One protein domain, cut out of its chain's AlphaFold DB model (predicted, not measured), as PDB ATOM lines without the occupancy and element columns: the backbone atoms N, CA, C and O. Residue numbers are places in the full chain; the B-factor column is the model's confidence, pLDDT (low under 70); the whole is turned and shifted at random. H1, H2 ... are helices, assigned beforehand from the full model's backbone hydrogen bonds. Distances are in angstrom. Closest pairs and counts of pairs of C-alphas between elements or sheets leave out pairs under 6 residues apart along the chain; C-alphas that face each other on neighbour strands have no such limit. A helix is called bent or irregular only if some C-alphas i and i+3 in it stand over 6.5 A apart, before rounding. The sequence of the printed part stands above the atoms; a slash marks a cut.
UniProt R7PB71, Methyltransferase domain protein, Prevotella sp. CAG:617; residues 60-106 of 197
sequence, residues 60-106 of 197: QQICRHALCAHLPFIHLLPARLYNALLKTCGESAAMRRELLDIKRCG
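What this domain is: This is residues 60 to 106 of the 197 residues of the protein "Methyltransferase domain protein" of Prevotella sp. CAG:617 (UniProt R7PB71). The domain is a helical hairpin, H2 and H3 side by side and running opposite ways, with the short helix H1 near H2 toward the end where the hairpin turns. From H1 the link of residues 71 to 78 runs back to the other end of the hairpin, where H2 begins. The printed part has 47 residues with three named helices, in the order H1, H2, H3, and no named strand, and the class is all helix. It is compact, with a radius of gyration of the C-alphas of 9.3 A, and rounded, its C-alphas spanning 23 by 21 by 17 A along the three main axes.

How they stand to each other: The longest helix is H3, residues 93 to 105. It touches H2, residues 79 to 88, with 7 pairs of C-alphas within 8 A. The closest C-alphas of the two are those of Leu 86 and Arg 96, 6.5 A apart, and the centres are 10.8 A apart. Their lines stand at a shallow tilt of 27 degrees, opposite ways, and the two form a helical hairpin. H1, residues 66 to 70, touches no helix. It is close to H2 but not clearly touching, with 1 pair of C-alphas within 8 A, those of Cys 68 and Leu 86, 7.0 A apart. The centres of H1 and H2 are 13.2 A apart. H1 and H3 are apart. In H1, H2 and H3 every pair of O of residue i and N of residue i+4 is within hydrogen-bond range.

Where its parts are: H3 is 13 residues long and runs 18.5 A from C-alpha 93 at (23.101, 137.744, -37.219) to C-alpha 105 at (9.087, 147.941, -43.668). H2 has 10 residues, Ala 79 to Thr 88, and measures 14.2 A from its first to its last C-alpha. H2 begins with C-alpha 79 at (11.890, 135.987, -46.026). H1 has five residues, Ala 66 to His 70, and measures 5.9 A. Its first C-alpha stands at (30.079, 140.891, -52.799). No helix is bent or irregular.

The domain as a whole: The two C-alphas farthest apart are those of Ala 66 and Cys 105, 24.0 A. The first and last printed C-alphas, of Gln 60 and Gly 106, are 12.8 A apart. The printed part has no cut. The link from H2 to H3, with 4 residues, is tight, the link from H1 to H2, with 8 residues, is short, and neither is long. The mean pLDDT of the printed part is 93.4, with 90 in H1, 96 in H2 and 94 in H3, and no printed residue is under 70.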
ATOM      1  N   GLN A  60      20.755 146.240 -49.498       89.06
ATOM      2  CA  GLN A  60      21.724 145.139 -49.474       89.06
ATOM      3  C   GLN A  60      23.181 145.555 -49.756       89.06
ATOM      4  O   GLN A  60      24.090 144.787 -49.486       89.06
ATOM      5  N   GLN A  61      23.425 146.783 -50.219       89.44
ATOM      6  CA  GLN A  61      24.759 147.351 -50.459       89.44
ATOM      7  C   GLN A  61      25.635 147.437 -49.193       89.44
ATOM      8  O   GLN A  61      26.842 147.612 -49.314       89.44
ATOM      9  N   ILE A  62      25.044 147.325 -47.999       88.31
ATOM     10  CA  ILE A  62      25.768 147.292 -46.715       88.31
ATOM     11  C   ILE A  62      26.299 145.893 -46.352       88.31
ATOM     12  O   ILE A  62      27.017 145.748 -45.362       88.31
ATOM     13  N   CYS A  63      25.929 144.860 -47.118       89.88
ATOM     14  CA  CYS A  63      26.448 143.505 -46.942       89.88
ATOM     15  C   CYS A  63      27.968 143.477 -47.146       89.88
ATOM     16  O   CYS A  63      28.508 144.198 -47.986       89.88
ATOM     17  N   ARG A  64      28.657 142.596 -46.419       89.50
ATOM     18  CA  ARG A  64      30.103 142.381 -46.579       89.50
ATOM     19  C   ARG A  64      30.415 141.503 -47.784       89.50
ATOM     20  O   ARG A  64      31.437 141.695 -48.436       89.50
ATOM     21  N   HIS A  65      29.558 140.529 -48.075       90.00
ATOM     22  CA  HIS A  65      29.773 139.609 -49.181       90.00
ATOM     23  C   HIS A  65      29.374 140.248 -50.517       90.00
ATOM     24  O   HIS A  65      28.233 140.682 -50.687       90.00
ATOM     25  N   ALA A  66      30.277 140.232 -51.503       88.44
ATOM     26  CA  ALA A  66      30.079 140.891 -52.799       88.44
ATOM     27  C   ALA A  66      28.798 140.437 -53.522       88.44
ATOM     28  O   ALA A  66      28.075 141.262 -54.079       88.44
ATOM     29  N   LEU A  67      28.468 139.140 -53.462       89.44
ATOM     30  CA  LEU A  67      27.219 138.621 -54.037       89.44
ATOM     31  C   LEU A  67      25.991 139.297 -53.412       89.44
ATOM     32  O   LEU A  67      25.136 139.786 -54.141       89.44
ATOM     33  N   CYS A  68      25.909 139.382 -52.083       88.88
ATOM     34  CA  CYS A  68      24.781 140.035 -51.418       88.88
ATOM     35  C   CYS A  68      24.775 141.551 -51.643       88.88
ATOM     36  O   CYS A  68      23.704 142.132 -51.785       88.88
ATOM     37  N   ALA A  69      25.949 142.178 -51.724       91.31
ATOM     38  CA  ALA A  69      26.075 143.617 -51.926       91.31
ATOM     39  C   ALA A  69      25.650 144.079 -53.328       91.31
ATOM     40  O   ALA A  69      25.054 145.149 -53.475       91.31
ATOM     41  N   HIS A  70      25.935 143.275 -54.358       91.56
ATOM     42  CA  HIS A  70      25.815 143.696 -55.757       91.56
ATOM     43  C   HIS A  70      24.730 142.975 -56.559       91.56
ATOM     44  O   HIS A  70      24.316 143.497 -57.595       91.56
ATOM     45  N   LEU A  71      24.228 141.820 -56.109       92.50
ATOM     46  CA  LEU A  71      23.176 141.108 -56.833       92.50
ATOM     47  C   LEU A  71      21.826 141.830 -56.655       92.50
ATOM     48  O   LEU A  71      21.374 142.001 -55.520       92.50
ATOM     49  N   PRO A  72      21.159 142.274 -57.736       92.81
ATOM     50  CA  PRO A  72      19.901 143.002 -57.627       92.81
ATOM     51  C   PRO A  72      18.744 142.087 -57.194       92.81
ATOM     52  O   PRO A  72      18.772 140.875 -57.389       92.81
ATOM     53  N   PHE A  73      17.700 142.689 -56.618       94.50
ATOM     54  CA  PHE A  73      16.414 142.060 -56.271       94.50
ATOM     55  C   PHE A  73      16.433 140.932 -55.222       94.50
ATOM     56  O   PHE A  73      15.373 140.390 -54.912       94.50
ATOM     57  N   ILE A  74      17.571 140.601 -54.603       94.69
ATOM     58  CA  ILE A  74      17.638 139.521 -53.595       94.69
ATOM     59  C   ILE A  74      16.674 139.725 -52.415       94.69
ATOM     60  O   ILE A  74      16.118 138.763 -51.888       94.69
ATOM     61  N   HIS A  75      16.399 140.976 -52.043       94.31
ATOM     62  CA  HIS A  75      15.461 141.338 -50.980       94.31
ATOM     63  C   HIS A  75      13.997 141.009 -51.317       94.31
ATOM     64  O   HIS A  75      13.156 140.965 -50.414       94.31
ATOM     65  N   LEU A  76      13.669 140.751 -52.587       95.44
ATOM     66  CA  LEU A  76      12.334 140.329 -53.013       95.44
ATOM     67  C   LEU A  76      12.071 138.845 -52.756       95.44
ATOM     68  O   LEU A  76      10.906 138.455 -52.673       95.44
ATOM     69  N   LEU A  77      13.115 138.041 -52.522       95.81
ATOM     70  CA  LEU A  77      12.963 136.639 -52.137       95.81
ATOM     71  C   LEU A  77      12.061 136.500 -50.894       95.81
ATOM     72  O   LEU A  77      12.071 137.368 -50.011       95.81
ATOM     73  N   PRO A  78      11.291 135.405 -50.768       95.81
ATOM     74  CA  PRO A  78      10.590 135.073 -49.533       95.81
ATOM     75  C   PRO A  78      11.526 135.159 -48.322       95.81
ATOM     76  O   PRO A  78      12.682 134.753 -48.408       95.81
ATOM     77  N   ALA A  79      11.039 135.659 -47.181       95.00
ATOM     78  CA  ALA A  79      11.890 135.987 -46.026       95.00
ATOM     79  C   ALA A  79      12.788 134.821 -45.566       95.00
ATOM     80  O   ALA A  79      13.940 135.038 -45.202       95.00
ATOM     81  N   ARG A  80      12.286 133.581 -45.644       96.12
ATOM     82  CA  ARG A  80      13.056 132.369 -45.324       96.12
ATOM     83  C   ARG A  80      14.239 132.168 -46.277       96.12
ATOM     84  O   ARG A  80      15.351 131.949 -45.809       96.12
ATOM     85  N   LEU A  81      14.003 132.289 -47.585       96.75
ATOM     86  CA  LEU A  81      15.035 132.146 -48.617       96.75
ATOM     87  C   LEU A  81      16.041 133.294 -48.559       96.75
ATOM     88  O   LEU A  81      17.242 133.057 -48.628       96.75
ATOM     89  N   TYR A  82      15.561 134.521 -48.352       96.25
ATOM     90  CA  TYR A  82      16.428 135.684 -48.193       96.25
ATOM     91  C   TYR A  82      17.361 135.530 -46.984       96.25
ATOM     92  O   TYR A  82      18.572 135.676 -47.110       96.25
ATOM     93  N   ASN A  83      16.824 135.141 -45.823       96.50
ATOM     94  CA  ASN A  83      17.633 134.901 -44.627       96.50
ATOM     95  C   ASN A  83      18.630 133.745 -44.810       96.50
ATOM     96  O   ASN A  83      19.753 133.826 -44.315       96.50
ATOM     97  N   ALA A  84      18.235 132.681 -45.517       96.50
ATOM     98  CA  ALA A  84      19.129 131.573 -45.840       96.50
ATOM     99  C   ALA A  84      20.298 132.037 -46.722       96.50
ATOM    100  O   ALA A  84      21.440 131.768 -46.368       96.50
ATOM    101  N   LEU A  85      20.027 132.804 -47.785       95.31
ATOM    102  CA  LEU A  85      21.051 133.374 -48.666       95.31
ATOM    103  C   LEU A  85      22.039 134.272 -47.906       95.31
ATOM    104  O   LEU A  85      23.249 134.146 -48.065       95.31
ATOM    105  N   LEU A  86      21.536 135.163 -47.047       95.06
ATOM    106  CA  LEU A  86      22.404 136.028 -46.243       95.06
ATOM    107  C   LEU A  86      23.266 135.204 -45.273       95.06
ATOM    108  O   LEU A  86      24.436 135.509 -45.056       95.06
ATOM    109  N   LYS A  87      22.702 134.135 -44.694       95.44
ATOM    110  CA  LYS A  87      23.436 133.225 -43.806       95.44
ATOM    111  C   LYS A  87      24.530 132.462 -44.558       95.44
ATOM    112  O   LYS A  87      25.627 132.345 -44.021       95.44
ATOM    113  N   THR A  88      24.259 131.959 -45.765       94.56
ATOM    114  CA  THR A  88      25.255 131.228 -46.569       94.56
ATOM    115  C   THR A  88      26.375 132.132 -47.066       94.56
ATOM    116  O   THR A  88      27.511 131.684 -47.153       94.56
ATOM    117  N   CYS A  89      26.090 133.414 -47.308       93.31
ATOM    118  CA  CYS A  89      27.103 134.415 -47.655       93.31
ATOM    119  C   CYS A  89      27.907 134.932 -46.445       93.31
ATOM    120  O   CYS A  89      28.730 135.830 -46.594       93.31
ATOM    121  N   GLY A  90      27.686 134.383 -45.244       92.81
ATOM    122  CA  GLY A  90      28.464 134.722 -44.050       92.81
ATOM    123  C   GLY A  90      28.057 136.025 -43.357       92.81
ATOM    124  O   GLY A  90      28.800 136.514 -42.505       92.81
ATOM    125  N   GLU A  91      26.885 136.593 -43.665       94.56
ATOM    126  CA  GLU A  91      26.428 137.825 -43.012       94.56
ATOM    127  C   GLU A  91      26.095 137.595 -41.531       94.56
ATOM    128  O   GLU A  91      25.484 136.588 -41.145       94.56
ATOM    129  N   SER A  92      26.467 138.565 -40.689       94.12
ATOM    130  CA  SER A  92      26.278 138.487 -39.236       94.12
ATOM    131  C   SER A  92      24.796 138.404 -38.851       94.12
ATOM    132  O   SER A  92      23.914 138.893 -39.555       94.12
ATOM    133  N   ALA A  93      24.487 137.822 -37.688       94.38
ATOM    134  CA  ALA A  93      23.101 137.744 -37.219       94.38
ATOM    135  C   ALA A  93      22.450 139.130 -37.037       94.38
ATOM    136  O   ALA A  93      21.249 139.262 -37.260       94.38
ATOM    137  N   ALA A  94      23.232 140.148 -36.654       93.62
ATOM    138  CA  ALA A  94      22.761 141.527 -36.552       93.62
ATOM    139  C   ALA A  94      22.387 142.097 -37.928       93.62
ATOM    140  O   ALA A  94      21.257 142.545 -38.098       93.62
ATOM    141  N   MET A  95      23.276 141.955 -38.917       93.25
ATOM    142  CA  MET A  95      23.038 142.398 -40.296       93.25
ATOM    143  C   MET A  95      21.805 141.724 -40.908       93.25
ATOM    144  O   MET A  95      20.946 142.372 -41.501       93.25
ATOM    145  N   ARG A  96      21.653 140.408 -40.710       94.94
ATOM    146  CA  ARG A  96      20.470 139.682 -41.201       94.94
ATOM    147  C   ARG A  96      19.168 140.199 -40.593       94.94
ATOM    148  O   ARG A  96      18.179 140.303 -41.312       94.94
ATOM    149  N   ARG A  97      19.151 140.509 -39.290       94.69
ATOM    150  CA  ARG A  97      17.967 141.089 -38.630       94.69
ATOM    151  C   ARG A  97      17.630 142.455 -39.208       94.69
ATOM    152  O   ARG A  97      16.482 142.665 -39.571       94.69
ATOM    153  N   GLU A  98      18.626 143.316 -39.369       93.50
ATOM    154  CA  GLU A  98      18.455 144.645 -39.959       93.50
ATOM    155  C   GLU A  98      17.862 144.568 -41.375       93.50
ATOM    156  O   GLU A  98      16.835 145.182 -41.659       93.50
ATOM    157  N   LEU A  99      18.418 143.724 -42.249       94.31
ATOM    158  CA  LEU A  99      17.914 143.553 -43.617       94.31
ATOM    159  C   LEU A  99      16.503 142.939 -43.667       94.31
ATOM    160  O   LEU A  99      15.703 143.277 -44.542       94.31
ATOM    161  N   LEU A 100      16.169 142.040 -42.736       95.31
ATOM    162  CA  LEU A 100      14.812 141.499 -42.601       95.31
ATOM    163  C   LEU A 100      13.825 142.536 -42.047       95.31
ATOM    164  O   LEU A 100      12.663 142.542 -42.458       95.31
ATOM    165  N   ASP A 101      14.272 143.420 -41.157       93.50
ATOM    166  CA  ASP A 101      13.480 144.537 -40.647       93.50
ATOM    167  C   ASP A 101      13.176 145.544 -41.761       93.50
ATOM    168  O   ASP A 101      12.019 145.932 -41.935       93.50
ATOM    169  N   ILE A 102      14.170 145.874 -42.591       92.88
ATOM    170  CA  ILE A 102      13.994 146.687 -43.803       92.88
ATOM    171  C   ILE A 102      12.984 146.024 -44.743       92.88
ATOM    172  O   ILE A 102      12.037 146.669 -45.191       92.88
ATOM    173  N   LYS A 103      13.102 144.707 -44.972       94.25
ATOM    174  CA  LYS A 103      12.125 143.946 -45.767       94.25
ATOM    175  C   LYS A 103      10.707 144.032 -45.213       94.25
ATOM    176  O   LYS A 103       9.763 144.147 -45.992       94.25
ATOM    177  N   ARG A 104      10.539 143.979 -43.892       93.19
ATOM    178  CA  ARG A 104       9.225 144.126 -43.251       93.19
ATOM    179  C   ARG A 104       8.651 145.530 -43.456       93.19
ATOM    180  O   ARG A 104       7.438 145.669 -43.578       93.19
ATOM    181  N   CYS A 105       9.501 146.553 -43.491       93.50
ATOM    182  CA  CYS A 105       9.087 147.941 -43.668       93.50
ATOM    183  C   CYS A 105       8.978 148.386 -45.138       93.50
ATOM    184  O   CYS A 105       8.464 149.478 -45.373       93.50
ATOM    185  N   GLY A 106       9.394 147.577 -46.116       92.81
ATOM    186  CA  GLY A 106       9.391 147.934 -47.538       92.81
ATOM    187  C   GLY A 106       8.107 148.628 -48.017       92.81
ATOM    188  O   GLY A 106       6.991 148.239 -47.665       92.81
TER     189      GLY A 106